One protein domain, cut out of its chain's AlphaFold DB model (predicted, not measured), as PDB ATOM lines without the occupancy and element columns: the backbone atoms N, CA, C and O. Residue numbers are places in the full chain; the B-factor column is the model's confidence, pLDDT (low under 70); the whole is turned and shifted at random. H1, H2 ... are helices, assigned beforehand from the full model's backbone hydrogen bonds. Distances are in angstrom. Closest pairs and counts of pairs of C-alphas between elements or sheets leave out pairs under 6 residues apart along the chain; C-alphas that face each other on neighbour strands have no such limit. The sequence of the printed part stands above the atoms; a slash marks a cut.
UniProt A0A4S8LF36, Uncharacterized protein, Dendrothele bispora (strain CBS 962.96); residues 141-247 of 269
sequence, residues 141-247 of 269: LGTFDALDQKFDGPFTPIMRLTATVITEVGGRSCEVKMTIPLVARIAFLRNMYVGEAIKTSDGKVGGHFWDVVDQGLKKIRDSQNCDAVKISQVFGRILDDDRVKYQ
ATOM      1  N   LEU A 141     178.947 175.835 189.777       96.00
ATOM      2  CA  LEU A 141     178.601 176.491 191.035       96.00
ATOM      3  C   LEU A 141     179.830 176.823 191.896       96.00
ATOM      4  O   LEU A 141     179.699 177.552 192.875       96.00
ATOM      5  N   GLY A 142     181.013 176.313 191.545       93.50
ATOM      6  CA  GLY A 142     182.234 176.517 192.320       93.50
ATOM      7  C   GLY A 142     182.257 175.719 193.627       93.50
ATOM      8  O   GLY A 142     181.945 174.526 193.635       93.50
ATOM      9  N   THR A 143     182.671 176.354 194.725       94.50
ATOM     10  CA  THR A 143     182.829 175.679 196.029       94.50
ATOM     11  C   THR A 143     181.561 175.783 196.873       94.50
ATOM     12  O   THR A 143     180.915 176.827 196.896       94.50
ATOM     13  N   PHE A 144     181.218 174.700 197.572       96.25
ATOM     14  CA  PHE A 144     180.119 174.672 198.534       96.25
ATOM     15  C   PHE A 144     180.620 174.960 199.953       96.25
ATOM     16  O   PHE A 144     181.501 174.256 200.450       96.25
ATOM     17  N   ASP A 145     180.021 175.951 200.608       94.00
ATOM     18  CA  ASP A 145     180.195 176.233 202.028       94.00
ATOM     19  C   ASP A 145     179.117 175.497 202.836       94.00
ATOM     20  O   ASP A 145     177.924 175.805 202.768       94.00
ATOM     21  N   ALA A 146     179.552 174.513 203.623       91.25
ATOM     22  CA  ALA A 146     178.676 173.704 204.463       91.25
ATOM     23  C   ALA A 146     178.144 174.445 205.703       91.25
ATOM     24  O   ALA A 146     177.135 174.018 206.266       91.25
ATOM     25  N   LEU A 147     178.795 175.521 206.155       90.56
ATOM     26  CA  LEU A 147     178.316 176.319 207.287       90.56
ATOM     27  C   LEU A 147     177.142 177.193 206.856       90.56
ATOM     28  O   LEU A 147     176.097 177.192 207.506       90.56
ATOM     29  N   ASP A 148     177.303 177.865 205.720       90.44
ATOM     30  CA  ASP A 148     176.306 178.789 205.185       90.44
ATOM     31  C   ASP A 148     175.300 178.118 204.233       90.44
ATOM     32  O   ASP A 148     174.343 178.758 203.794       90.44
ATOM     33  N   GLN A 149     175.496 176.829 203.919       91.56
ATOM     34  CA  GLN A 149     174.660 176.035 203.007       91.56
ATOM     35  C   GLN A 149     174.467 176.736 201.654       91.56
ATOM     36  O   GLN A 149     173.358 176.835 201.121       91.56
ATOM     37  N   LYS A 150     175.564 177.256 201.101       93.25
ATOM     38  CA  LYS A 150     175.566 178.047 199.867       93.25
ATOM     39  C   LYS A 150     176.769 177.710 198.993       93.25
ATOM     40  O   LYS A 150     177.725 177.082 199.430       93.25
ATOM     41  N   PHE A 151     176.699 178.140 197.742       94.56
ATOM     42  CA  PHE A 151     177.824 178.082 196.819       94.56
ATOM     43  C   PHE A 151     178.452 179.469 196.708       94.56
ATOM     44  O   PHE A 151     177.712 180.443 196.575       94.56
ATOM     45  N   ASP A 152     179.783 179.540 196.727       91.56
ATOM     46  CA  ASP A 152     180.549 180.800 196.711       91.56
ATOM     47  C   ASP A 152     181.155 181.132 195.343       91.56
ATOM     48  O   ASP A 152     181.846 182.138 195.175       91.56
ATOM     49  N   GLY A 153     180.903 180.291 194.341       89.69
ATOM     50  CA  GLY A 153     181.493 180.446 193.024       89.69
ATOM     51  C   GLY A 153     182.977 180.043 192.977       89.69
ATOM     52  O   GLY A 153     183.453 179.291 193.839       89.69
ATOM     53  N   PRO A 154     183.709 180.453 191.923       91.69
ATOM     54  CA  PRO A 154     183.229 181.271 190.806       91.69
ATOM     55  C   PRO A 154     182.078 180.591 190.056       91.69
ATOM     56  O   PRO A 154     182.077 179.373 189.869       91.69
ATOM     57  N   PHE A 155     181.085 181.379 189.651       93.19
ATOM     58  CA  PHE A 155     179.930 180.867 188.925       93.19
ATOM     59  C   PHE A 155     180.181 180.867 187.421       93.19
ATOM     60  O   PHE A 155     180.798 181.776 186.876       93.19
ATOM     61  N   THR A 156     179.678 179.846 186.735       94.12
ATOM     62  CA  THR A 156     179.653 179.827 185.270       94.12
ATOM     63  C   THR A 156     178.345 180.453 184.773       94.12
ATOM     64  O   THR A 156     177.276 179.976 185.171       94.12
ATOM     65  N   PRO A 157     178.396 181.462 183.883       93.81
ATOM     66  CA  PRO A 157     177.206 182.025 183.245       93.81
ATOM     67  C   PRO A 157     176.382 180.967 182.498       93.81
ATOM     68  O   PRO A 157     176.919 179.952 182.037       93.81
ATOM     69  N   ILE A 158     175.068 181.166 182.401       95.06
ATOM     70  CA  ILE A 158     174.145 180.106 181.983       95.06
ATOM     71  C   ILE A 158     174.312 179.699 180.515       95.06
ATOM     72  O   ILE A 158     174.171 178.515 180.192       95.06
ATOM     73  N   MET A 159     174.689 180.620 179.625       92.94
ATOM     74  CA  MET A 159     174.998 180.289 178.232       92.94
ATOM     75  C   MET A 159     176.254 179.422 178.150       92.94
ATOM     76  O   MET A 159     176.260 178.406 177.452       92.94
ATOM     77  N   ARG A 160     177.299 179.759 178.920       93.25
ATOM     78  CA  ARG A 160     178.536 178.963 178.966       93.25
ATOM     79  C   ARG A 160     178.276 177.575 179.550       93.25
ATOM     80  O   ARG A 160     178.721 176.590 178.968       93.25
ATOM     81  N   LEU A 161     177.498 177.480 180.630       95.56
ATOM     82  CA  LEU A 161     177.070 176.195 181.187       95.56
ATOM     83  C   LEU A 161     176.272 175.380 180.159       95.56
ATOM     84  O   LEU A 161     176.516 174.186 179.997       95.56
ATOM     85  N   THR A 162     175.355 176.011 179.427       95.50
ATOM     86  CA  THR A 162     174.578 175.326 178.386       95.50
ATOM     87  C   THR A 162     175.486 174.796 177.271       95.50
ATOM     88  O   THR A 162     175.317 173.653 176.848       95.50
ATOM     89  N   ALA A 163     176.496 175.562 176.839       93.31
ATOM     90  CA  ALA A 163     177.497 175.101 175.868       93.31
ATOM     91  C   ALA A 163     178.291 173.893 176.385       93.31
ATOM     92  O   ALA A 163     178.498 172.924 175.648       93.31
ATOM     93  N   THR A 164     178.714 173.934 177.651       94.19
ATOM     94  CA  THR A 164     179.400 172.817 178.308       94.19
ATOM     95  C   THR A 164     178.516 171.578 178.338       94.19
ATOM     96  O   THR A 164     178.962 170.522 177.906       94.19
ATOM     97  N   VAL A 165     177.248 171.702 178.744       95.25
ATOM     98  CA  VAL A 165     176.302 170.574 178.762       95.25
ATOM     99  C   VAL A 165     176.111 169.984 177.365       95.25
ATOM    100  O   VAL A 165     176.167 168.766 177.212       95.25
ATOM    101  N   ILE A 166     175.933 170.817 176.333       93.00
ATOM    102  CA  ILE A 166     175.824 170.344 174.944       93.00
ATOM    103  C   ILE A 166     177.086 169.576 174.531       93.00
ATOM    104  O   ILE A 166     176.981 168.522 173.908       93.00
ATOM    105  N   THR A 167     178.267 170.073 174.899       90.88
ATOM    106  CA  THR A 167     179.553 169.465 174.530       90.88
ATOM    107  C   THR A 167     179.797 168.142 175.259       90.88
ATOM    108  O   THR A 167     180.205 167.165 174.630       90.88
ATOM    109  N   GLU A 168     179.538 168.091 176.567       90.06
ATOM    110  CA  GLU A 168     179.759 166.900 177.397       90.06
ATOM    111  C   GLU A 168     178.750 165.789 177.081       90.06
ATOM    112  O   GLU A 168     179.139 164.629 176.968       90.06
ATOM    113  N   VAL A 169     177.478 166.137 176.857       87.75
ATOM    114  CA  VAL A 169     176.412 165.169 176.554       87.75
ATOM    115  C   VAL A 169     176.377 164.793 175.074       87.75
ATOM    116  O   VAL A 169     176.238 163.622 174.731       87.75
ATOM    117  N   GLY A 170     176.444 165.779 174.178       73.44
ATOM    118  CA  GLY A 170     176.248 165.572 172.741       73.44
ATOM    119  C   GLY A 170     177.444 164.956 172.022       73.44
ATOM    120  O   GLY A 170     177.286 164.345 170.957       73.44
ATOM    121  N   GLY A 171     178.637 165.086 172.607       66.88
ATOM    122  CA  GLY A 171     179.882 164.642 171.997       66.88
ATOM    123  C   GLY A 171     180.086 165.220 170.588       66.88
ATOM    124  O   GLY A 171     179.554 166.266 170.230       66.88
ATOM    125  N   ARG A 172     180.854 164.515 169.745       57.28
ATOM    126  CA  ARG A 172     181.093 164.909 168.336       57.28
ATOM    127  C   ARG A 172     179.991 164.448 167.371       57.28
ATOM    128  O   ARG A 172     180.135 164.621 166.165       57.28
ATOM    129  N   SER A 173     178.956 163.773 167.868       59.97
ATOM    130  CA  SER A 173     178.071 162.933 167.044       59.97
ATOM    131  C   SER A 173     176.664 163.499 166.861       59.97
ATOM    132  O   SER A 173     175.908 162.976 166.042       59.97
ATOM    133  N   CYS A 174     176.298 164.553 167.591       66.19
ATOM    134  CA  CYS A 174     174.990 165.180 167.483       66.19
ATOM    135  C   CYS A 174     175.116 166.705 167.530       66.19
ATOM    136  O   CYS A 174     175.522 167.265 168.543       66.19
ATOM    137  N   GLU A 175     174.709 167.379 166.453       74.25
ATOM    138  CA  GLU A 175     174.486 168.825 166.474       74.25
ATOM    139  C   GLU A 175     173.220 169.117 167.281       74.25
ATOM    140  O   GLU A 175     172.098 168.891 166.821       74.25
ATOM    141  N   VAL A 176     173.404 169.587 168.513       84.06
ATOM    142  CA  VAL A 176     172.345 170.218 169.300       84.06
ATOM    143  C   VAL A 176     172.604 171.714 169.282       84.06
ATOM    144  O   VAL A 176     173.645 172.176 169.748       84.06
ATOM    145  N   LYS A 177     171.664 172.470 168.718       87.31
ATOM    146  CA  LYS A 177     171.742 173.931 168.697       87.31
ATOM    147  C   LYS A 177     171.395 174.488 170.073       87.31
ATOM    148  O   LYS A 177     170.454 174.027 170.723       87.31
ATOM    149  N   MET A 178     172.131 175.509 170.499       90.12
ATOM    150  CA  MET A 178     171.758 176.281 171.677       90.12
ATOM    151  C   MET A 178     170.577 177.187 171.325       90.12
ATOM    152  O   MET A 178     170.669 178.011 170.419       90.12
ATOM    153  N   THR A 179     169.475 177.016 172.046       93.12
ATOM    154  CA  THR A 179     168.233 177.780 171.877       93.12
ATOM    155  C   THR A 179     167.805 178.341 173.228       93.12
ATOM    156  O   THR A 179     168.137 177.760 174.266       93.12
ATOM    157  N   ILE A 180     167.024 179.426 173.244       94.06
ATOM    158  CA  ILE A 180     166.506 180.015 174.495       94.06
ATOM    159  C   ILE A 180     165.777 178.967 175.361       94.06
ATOM    160  O   ILE A 180     166.077 178.880 176.555       94.06
ATOM    161  N   PRO A 181     164.888 178.106 174.817       95.12
ATOM    162  CA  PRO A 181     164.221 177.091 175.631       95.12
ATOM    163  C   PRO A 181     165.181 176.078 176.254       95.12
ATOM    164  O   PRO A 181     164.942 175.640 177.379       95.12
ATOM    165  N   LEU A 182     166.270 175.720 175.566       95.25
ATOM    166  CA  LEU A 182     167.293 174.841 176.132       95.25
ATOM    167  C   LEU A 182     168.056 175.539 177.264       95.25
ATOM    168  O   LEU A 182     168.205 174.953 178.332       95.25
ATOM    169  N   VAL A 183     168.466 176.796 177.081       96.50
ATOM    170  CA  VAL A 183     169.157 177.577 178.125       96.50
ATOM    171  C   VAL A 183     168.275 177.716 179.371       96.50
ATOM    172  O   VAL A 183     168.701 177.386 180.478       96.50
ATOM    173  N   ALA A 184     167.002 178.087 179.199       97.19
ATOM    174  CA  ALA A 184     166.038 178.166 180.297       97.19
ATOM    175  C   ALA A 184     165.829 176.812 180.993       97.19
ATOM    176  O   ALA A 184     165.590 176.727 182.202       97.19
ATOM    177  N   ARG A 185     165.954 175.719 180.237       97.25
ATOM    178  CA  ARG A 185     165.852 174.378 180.790       97.25
ATOM    179  C   ARG A 185     167.057 174.003 181.642       97.25
ATOM    180  O   ARG A 185     166.868 173.422 182.711       97.25
ATOM    181  N   ILE A 186     168.263 174.351 181.207       97.88
ATOM    182  CA  ILE A 186     169.479 174.167 182.004       97.88
ATOM    183  C   ILE A 186     169.429 175.034 183.269       97.88
ATOM    184  O   ILE A 186     169.765 174.532 184.341       97.88
ATOM    185  N   ALA A 187     168.903 176.263 183.193       98.25
ATOM    186  CA  ALA A 187     168.688 177.122 184.362       98.25
ATOM    187  C   ALA A 187     167.763 176.455 185.392       98.25
ATOM    188  O   ALA A 187     168.075 176.382 186.580       98.25
ATOM    189  N   PHE A 188     166.656 175.859 184.936       98.50
ATOM    190  CA  PHE A 188     165.784 175.061 185.802       98.50
ATOM    191  C   PHE A 188     166.510 173.874 186.444       98.50
ATOM    192  O   PHE A 188     166.357 173.648 187.645       98.50
ATOM    193  N   LEU A 189     167.313 173.126 185.683       98.38
ATOM    194  CA  LEU A 189     168.084 172.011 186.239       98.38
ATOM    195  C   LEU A 189     169.097 172.488 187.286       98.38
ATOM    196  O   LEU A 189     169.235 171.835 188.321       98.38
ATOM    197  N   ARG A 190     169.758 173.631 187.060       98.31
ATOM    198  CA  ARG A 190     170.677 174.249 188.024       98.31
ATOM    199  C   ARG A 190     169.956 174.703 189.290       98.31
ATOM    200  O   ARG A 190     170.417 174.392 190.385       98.31
ATOM    201  N   ASN A 191     168.801 175.350 189.159       98.12
ATOM    202  CA  ASN A 191     167.964 175.741 190.295       98.12
ATOM    203  C   ASN A 191     167.572 174.515 191.141       98.12
ATOM    204  O   ASN A 191     167.810 174.485 192.350       98.12
ATOM    205  N   MET A 192     167.079 173.456 190.491       98.12
ATOM    206  CA  MET A 192     166.748 172.202 191.168       98.12
ATOM    207  C   MET A 192     167.967 171.557 191.834       98.12
ATOM    208  O   MET A 192     167.843 171.012 192.930       98.12
ATOM    209  N   TYR A 193     169.138 171.606 191.189       98.25
ATOM    210  CA  TYR A 193     170.376 171.072 191.754       98.25
ATOM    211  C   TYR A 193     170.717 171.787 193.052       98.25
ATOM    212  O   TYR A 193     170.915 171.133 194.070       98.25
ATOM    213  N   VAL A 194     170.731 173.121 193.035       97.12
ATOM    214  CA  VAL A 194     171.039 173.936 194.213       97.12
ATOM    215  C   VAL A 194     170.042 173.652 195.331       97.12
ATOM    216  O   VAL A 194     170.460 173.388 196.452       97.12
ATOM    217  N   GLY A 195     168.741 173.618 195.029       96.44
ATOM    218  CA  GLY A 195     167.701 173.339 196.021       96.44
ATOM    219  C   GLY A 195     167.828 171.974 196.708       96.44
ATOM    220  O   GLY A 195     167.446 171.846 197.870       96.44
ATOM    221  N   GLU A 196     168.377 170.963 196.028       96.88
ATOM    222  CA  GLU A 196     168.664 169.657 196.635       96.88
ATOM    223  C   GLU A 196     170.044 169.595 197.303       96.88
ATOM    224  O   GLU A 196     170.185 168.958 198.343       96.88
ATOM    225  N   ALA A 197     171.051 170.265 196.746       95.75
ATOM    226  CA  ALA A 197     172.416 170.274 197.265       95.75
ATOM    227  C   ALA A 197     172.514 170.933 198.648       95.75
ATOM    228  O   ALA A 197     173.192 170.407 199.521       95.75
ATOM    229  N   ILE A 198     171.772 172.020 198.892       94.81
ATOM    230  CA  ILE A 198     171.729 172.704 200.203       94.81
ATOM    231  C   ILE A 198     171.053 171.878 201.312       94.81
ATOM    232  O   ILE A 198     170.932 172.322 202.449       94.81
ATOM    233  N   LYS A 199     170.515 170.699 200.980       93.56
ATOM    234  CA  LYS A 199     169.966 169.753 201.960       93.56
ATOM    235  C   LYS A 199     171.006 168.720 202.388       93.56
ATOM    236  O   LYS A 199     170.702 167.882 203.236       93.56
ATOM    237  N   THR A 200     172.199 168.731 201.788       91.62
ATOM    238  CA  THR A 200     173.281 167.791 202.081       91.62
ATOM    239  C   THR A 200     174.482 168.513 202.682       91.62
ATOM    240  O   THR A 200     174.692 169.706 202.492       91.62
ATOM    241  N   SER A 201     175.297 167.779 203.436       89.69
ATOM    242  CA  SER A 201     176.486 168.339 204.087       89.69
ATOM    243  C   SER A 201     177.651 168.600 203.127       89.69
ATOM    244  O   SER A 201     178.602 169.272 203.504       89.69
ATOM    245  N   ASP A 202     177.619 168.023 201.926       90.69
ATOM    246  CA  ASP A 202     178.710 168.057 200.947       90.69
ATOM    247  C   ASP A 202     178.366 168.837 199.668       90.69
ATOM    248  O   ASP A 202     179.172 168.860 198.737       90.69
ATOM    249  N   GLY A 203     177.175 169.444 199.601       91.88
ATOM    250  CA  GLY A 203     176.713 170.204 198.440       91.88
ATOM    251  C   GLY A 203     176.469 169.351 197.195       91.88
ATOM    252  O   GLY A 203     176.395 169.889 196.090       91.88
ATOM    253  N   LYS A 204     176.368 168.022 197.334       93.06
ATOM    254  CA  LYS A 204     176.154 167.097 196.217       93.06
ATOM    255  C   LYS A 204     174.760 166.500 196.247       93.06
ATOM    256  O   LYS A 204     174.298 165.955 197.244       93.06
ATOM    257  N   VAL A 205     174.110 166.499 195.089       94.44
ATOM    258  CA  VAL A 205     172.788 165.883 194.947       94.44
ATOM    259  C   VAL A 205     172.867 164.351 194.901       94.44
ATOM    260  O   VAL A 205     173.694 163.753 194.204       94.44
ATOM    261  N   GLY A 206     171.950 163.699 195.617       89.50
ATOM    262  CA  GLY A 206     171.867 162.240 195.699       89.50
ATOM    263  C   GLY A 206     171.227 161.559 194.479       89.50
ATOM    264  O   GLY A 206     170.842 162.180 193.485       89.50
ATOM    265  N   GLY A 207     171.057 160.235 194.566       88.88
ATOM    266  CA  GLY A 207     170.472 159.415 193.491       88.88
ATOM    267  C   GLY A 207     169.013 159.748 193.131       88.88
ATOM    268  O   GLY A 207     168.574 159.433 192.027       88.88
ATOM    269  N   HIS A 208     168.285 160.417 194.029       92.81
ATOM    270  CA  HIS A 208     166.886 160.816 193.850       92.81
ATOM    271  C   HIS A 208     166.716 162.170 193.141       92.81
ATOM    272  O   HIS A 208     165.591 162.550 192.840       92.81
ATOM    273  N   PHE A 209     167.806 162.884 192.827       96.56
ATOM    274  CA  PHE A 209     167.764 164.194 192.160       96.56
ATOM    275  C   PHE A 209     166.816 164.226 190.952       96.56
ATOM    276  O   PHE A 209     165.953 165.091 190.844       96.56
ATOM    277  N   TRP A 210     166.917 163.229 190.070       96.31
ATOM    278  CA  TRP A 210     166.091 163.164 188.863       96.31
ATOM    279  C   TRP A 210     164.609 162.899 189.142       96.31
ATOM    280  O   TRP A 210     163.770 163.292 188.337       96.31
ATOM    281  N   ASP A 211     164.272 162.272 190.273       96.00
ATOM    282  CA  ASP A 211     162.879 162.155 190.712       96.00
ATOM    283  C   ASP A 211     162.325 163.522 191.120       96.00
ATOM    284  O   ASP A 211     161.199 163.858 190.760       96.00
ATOM    285  N   VAL A 212     163.127 164.332 191.819       96.38
ATOM    286  CA  VAL A 212     162.749 165.697 192.216       96.38
ATOM    287  C   VAL A 212     162.603 166.597 190.987       96.38
ATOM    288  O   VAL A 212     161.621 167.327 190.879       96.38
ATOM    289  N   VAL A 213     163.522 166.501 190.023       97.31
ATOM    290  CA  VAL A 213     163.421 167.213 188.738       97.31
ATOM    291  C   VAL A 213     162.113 166.858 188.024       97.31
ATOM    292  O   VAL A 213     161.353 167.754 187.657       97.31
ATOM    293  N   ASP A 214     161.801 165.566 187.870       96.94
ATOM    294  CA  ASP A 214     160.572 165.116 187.204       96.94
ATOM    295  C   ASP A 214     159.306 165.592 187.942       96.94
ATOM    296  O   ASP A 214     158.319 165.982 187.308       96.94
ATOM    297  N   GLN A 215     159.335 165.620 189.279       96.62
ATOM    298  CA  GLN A 215     158.262 166.185 190.102       96.62
ATOM    299  C   GLN A 215     158.124 167.700 189.915       96.62
ATOM    300  O   GLN A 215     157.002 168.188 189.782       96.62
ATOM    301  N   GLY A 216     159.233 168.442 189.852       96.75
ATOM    302  CA  GLY A 216     159.243 169.881 189.584       96.75
ATOM    303  C   GLY A 216     158.623 170.209 188.225       96.75
ATOM    304  O   GLY A 216     157.728 171.048 188.135       96.75
ATOM    305  N   LEU A 217     159.000 169.462 187.184       96.38
ATOM    306  CA  LEU A 217     158.408 169.588 185.850       96.38
ATOM    307  C   LEU A 217     156.911 169.300 185.843       96.38
ATOM    308  O   LEU A 217     156.138 170.017 185.205       96.38
ATOM    309  N   LYS A 218     156.493 168.245 186.547       96.00
ATOM    310  CA  LYS A 218     155.078 167.919 186.701       96.00
ATOM    311  C   LYS A 218     154.335 169.048 187.415       96.00
ATOM    312  O   LYS A 218     153.318 169.498 186.905       96.00
ATOM    313  N   LYS A 219     154.869 169.559 188.526       97.00
ATOM    314  CA  LYS A 219     154.272 170.663 189.286       97.00
ATOM    315  C   LYS A 219     154.101 171.918 188.432       97.00
ATOM    316  O   LYS A 219     153.034 172.521 188.478       97.00
ATOM    317  N   ILE A 220     155.106 172.289 187.633       96.31
ATOM    318  CA  ILE A 220     155.003 173.428 186.709       96.31
ATOM    319  C   ILE A 220     153.847 173.195 185.732       96.31
ATOM    320  O   ILE A 220     152.944 174.024 185.674       96.31
ATOM    321  N   ARG A 221     153.807 172.049 185.037       95.38
ATOM    322  CA  ARG A 221     152.716 171.738 184.094       95.38
ATOM    323  C   ARG A 221     151.339 171.777 184.747       95.38
ATOM    324  O   ARG A 221     150.450 172.447 184.229       95.38
ATOM    325  N   ASP A 222     151.187 171.085 185.871       95.81
ATOM    326  CA  ASP A 222     149.911 170.948 186.571       95.81
ATOM    327  C   ASP A 222     149.435 172.322 187.081       95.81
ATOM    328  O   ASP A 222     148.274 172.679 186.904       95.81
ATOM    329  N   SER A 223     150.342 173.149 187.621       95.31
ATOM    330  CA  SER A 223     150.020 174.502 188.108       95.31
ATOM    331  C   SER A 223     149.615 175.484 187.006       95.31
ATOM    332  O   SER A 223     148.926 176.463 187.282       95.31
ATOM    333  N   GLN A 224     150.046 175.232 185.769       95.38
ATOM    334  CA  GLN A 224     149.746 176.072 184.612       95.38
ATOM    335  C   GLN A 224     148.658 175.468 183.712       95.38
ATOM    336  O   GLN A 224     148.454 175.954 182.604       95.38
ATOM    337  N   ASN A 225     147.948 174.423 184.162       92.38
ATOM    338  CA  ASN A 225     146.922 173.716 183.384       92.38
ATOM    339  C   ASN A 225     147.420 173.231 182.011       92.38
ATOM    340  O   ASN A 225     146.685 173.274 181.027       92.38
ATOM    341  N   CYS A 226     148.682 172.799 181.933       89.81
ATOM    342  CA  CYS A 226     149.334 172.373 180.691       89.81
ATOM    343  C   CYS A 226     149.374 173.444 179.576       89.81
ATOM    344  O   CYS A 226     149.593 173.102 178.415       89.81
ATOM    345  N   ASP A 227     149.205 174.727 179.907       94.75
ATOM    346  CA  ASP A 227     149.286 175.841 178.956       94.75
ATOM    347  C   ASP A 227     150.747 176.119 178.572       94.75
ATOM    348  O   ASP A 227     151.565 176.513 179.409       94.75
ATOM    349  N   ALA A 228     151.085 175.909 177.297       91.94
ATOM    350  CA  ALA A 228     152.454 176.023 176.797       91.94
ATOM    351  C   ALA A 228     153.050 177.430 176.976       91.94
ATOM    352  O   ALA A 228     154.231 177.553 177.307       91.94
ATOM    353  N   VAL A 229     152.243 178.483 176.816       93.38
ATOM    354  CA  VAL A 229     152.699 179.875 176.943       93.38
ATOM    355  C   VAL A 229     153.007 180.182 178.402       93.38
ATOM    356  O   VAL A 229     154.077 180.701 178.716       93.38
ATOM    357  N   LYS A 230     152.116 179.800 179.320       94.88
ATOM    358  CA  LYS A 230     152.335 180.008 180.760       94.88
ATOM    359  C   LYS A 230     153.513 179.196 181.285       94.88
ATOM    360  O   LYS A 230     154.295 179.696 182.088       94.88
ATOM    361  N   ILE A 231     153.675 177.959 180.814       94.06
ATOM    362  CA  ILE A 231     154.843 177.134 181.145       94.06
ATOM    363  C   ILE A 231     156.125 177.814 180.653       94.06
ATOM    364  O   ILE A 231     157.080 177.925 181.420       94.06
ATOM    365  N   SER A 232     156.140 178.307 179.411       94.06
ATOM    366  CA  SER A 232     157.281 179.040 178.853       94.06
ATOM    367  C   SER A 232     157.624 180.281 179.686       94.06
ATOM    368  O   SER A 232     158.788 180.474 180.023       94.06
ATOM    369  N   GLN A 233     156.625 181.047 180.138       95.19
ATOM    370  CA  GLN A 233     156.832 182.191 181.037       95.19
ATOM    371  C   GLN A 233     157.460 181.796 182.382       95.19
ATOM    372  O   GLN A 233     158.289 182.536 182.905       95.19
ATOM    373  N   VAL A 234     157.093 180.642 182.954       97.00
ATOM    374  CA  VAL A 234     157.722 180.139 184.189       97.00
ATOM    375  C   VAL A 234     159.201 179.832 183.957       97.00
ATOM    376  O   VAL A 234     160.032 180.243 184.763       97.00
ATOM    377  N   PHE A 235     159.542 179.158 182.856       97.38
ATOM    378  CA  PHE A 235     160.942 178.903 182.502       97.38
ATOM    379  C   PHE A 235     161.717 180.190 182.194       97.38
ATOM    380  O   PHE A 235     162.878 180.282 182.580       97.38
ATOM    381  N   GLY A 236     161.077 181.190 181.579       96.25
ATOM    382  CA  GLY A 236     161.663 182.515 181.367       96.25
ATOM    383  C   GLY A 236     162.059 183.189 182.681       96.25
ATOM    384  O   GLY A 236     163.208 183.572 182.843       96.25
ATOM    385  N   ARG A 237     161.161 183.213 183.676       97.38
ATOM    386  CA  ARG A 237     161.485 183.768 185.006       97.38
ATOM    387  C   ARG A 237     162.626 183.021 185.690       97.38
ATOM    388  O   ARG A 237     163.496 183.646 186.275       97.38
ATOM    389  N   ILE A 238     162.631 181.690 185.598       97.81
ATOM    390  CA  ILE A 238     163.718 180.877 186.156       97.81
ATOM    391  C   ILE A 238     165.055 181.231 185.494       97.81
ATOM    392  O   ILE A 238     166.062 181.294 186.189       97.81
ATOM    393  N   LEU A 239     165.065 181.456 184.178       96.94
ATOM    394  CA  LEU A 239     166.253 181.897 183.451       96.94
ATOM    395  C   LEU A 239     166.706 183.293 183.894       96.94
ATOM    396  O   LEU A 239     167.895 183.495 184.121       96.94
ATOM    397  N   ASP A 240     165.781 184.239 184.043       95.44
ATOM    398  CA  ASP A 240     166.105 185.600 184.480       95.44
ATOM    399  C   ASP A 240     166.694 185.612 185.899       95.44
ATOM    400  O   ASP A 240     167.750 186.203 186.123       95.44
ATOM    401  N   ASP A 241     166.073 184.890 186.839       96.00
ATOM    402  CA  ASP A 241     166.565 184.743 188.216       96.00
ATOM    403  C   ASP A 241     167.974 184.129 188.250       96.00
ATOM    404  O   ASP A 241     168.849 184.541 189.017       96.00
ATOM    405  N   ASP A 242     168.195 183.121 187.410       96.12
ATOM    406  CA  ASP A 242     169.456 182.405 187.287       96.12
ATOM    407  C   ASP A 242     170.566 183.297 186.700       96.12
ATOM    408  O   ASP A 242     171.680 183.307 187.230       96.12
ATOM    409  N   ARG A 243     170.246 184.125 185.696       92.81
ATOM    410  CA  ARG A 243     171.160 185.148 185.166       92.81
ATOM    411  C   ARG A 243     171.524 186.156 186.241       92.81
ATOM    412  O   ARG A 243     172.705 186.345 186.478       92.81
ATOM    413  N   VAL A 244     170.554 186.730 186.952       91.62
ATOM    414  CA  VAL A 244     170.822 187.712 188.021       91.62
ATOM    415  C   VAL A 244     171.718 187.128 189.115       91.62
ATOM    416  O   VAL A 244     172.612 187.806 189.618       91.62
ATOM    417  N   LYS A 245     171.495 185.867 189.493       91.69
ATOM    418  CA  LYS A 245     172.215 185.230 190.601       91.69
ATOM    419  C   LYS A 245     173.643 184.814 190.249       91.69
ATOM    420  O   LYS A 245     174.505 184.819 191.125       91.69
ATOM    421  N   TYR A 246     173.874 184.410 189.005       90.81
ATOM    422  CA  TYR A 246     175.117 183.769 188.575       90.81
ATOM    423  C   TYR A 246     175.814 184.517 187.430       90.81
ATOM    424  O   TYR A 246     176.654 183.930 186.745       90.81
ATOM    425  N   GLN A 247     175.459 185.786 187.204       79.31
ATOM    426  CA  GLN A 247     176.118 186.628 186.216       79.31
ATOM    427  C   GLN A 247     177.591 186.798 186.578       79.31
ATOM    428  O   GLN A 247     177.937 187.131 187.711       79.31
TER     429      GLN A 247
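Overview. This is residues 141 to 247 of the 269 residues of an uncharacterized protein of Dendrothele bispora (strain CBS 962.96) (UniProt A0A4S8LF36). H2 is the core of a small group of crossed helices: the longest helix, H4, packs on it at a steep tilt, H1 packs with its residues 158 to 162 on residues 182 to 187 of H2, H3 packs with its residues 209 to 213 on residues 189 to 196 of H2, and residues 168 to 173, of which 168 to 170 belong to H1, stick out. The 107 printed residues include four named helices, H1 to H4. The class is all helix, mostly crossed. The whole is compact, radius of gyration of the C-alphas 14.7 A, spanning 40 by 36 by 28 A.

Along the chain. H4, residues 228 to 246, runs 26.7 A from C-alpha 228 at (152.454, 176.023, 176.797) to C-alpha 246 at (175.117, 183.769, 188.575). H2 is residues 180 to 197, H3 209 to 223, H1 158 to 170.

Arrangement. H2 touches H4 at 63 degrees and H3 at 59, steep tilts, and H1 at 88 degrees, about perpendicular. The closest C-alphas are Ala 184 and Leu 239, 4.9 A, Met 192 and Val 213, 6.5 A, Val 183 and Thr 162, 5.9 A. Every O i to N i+4 helix pair is within hydrogen-bond range.

Size, cuts and confidence. The H2 to H3 link is long; residues 171 to 174 have pLDDT under 70.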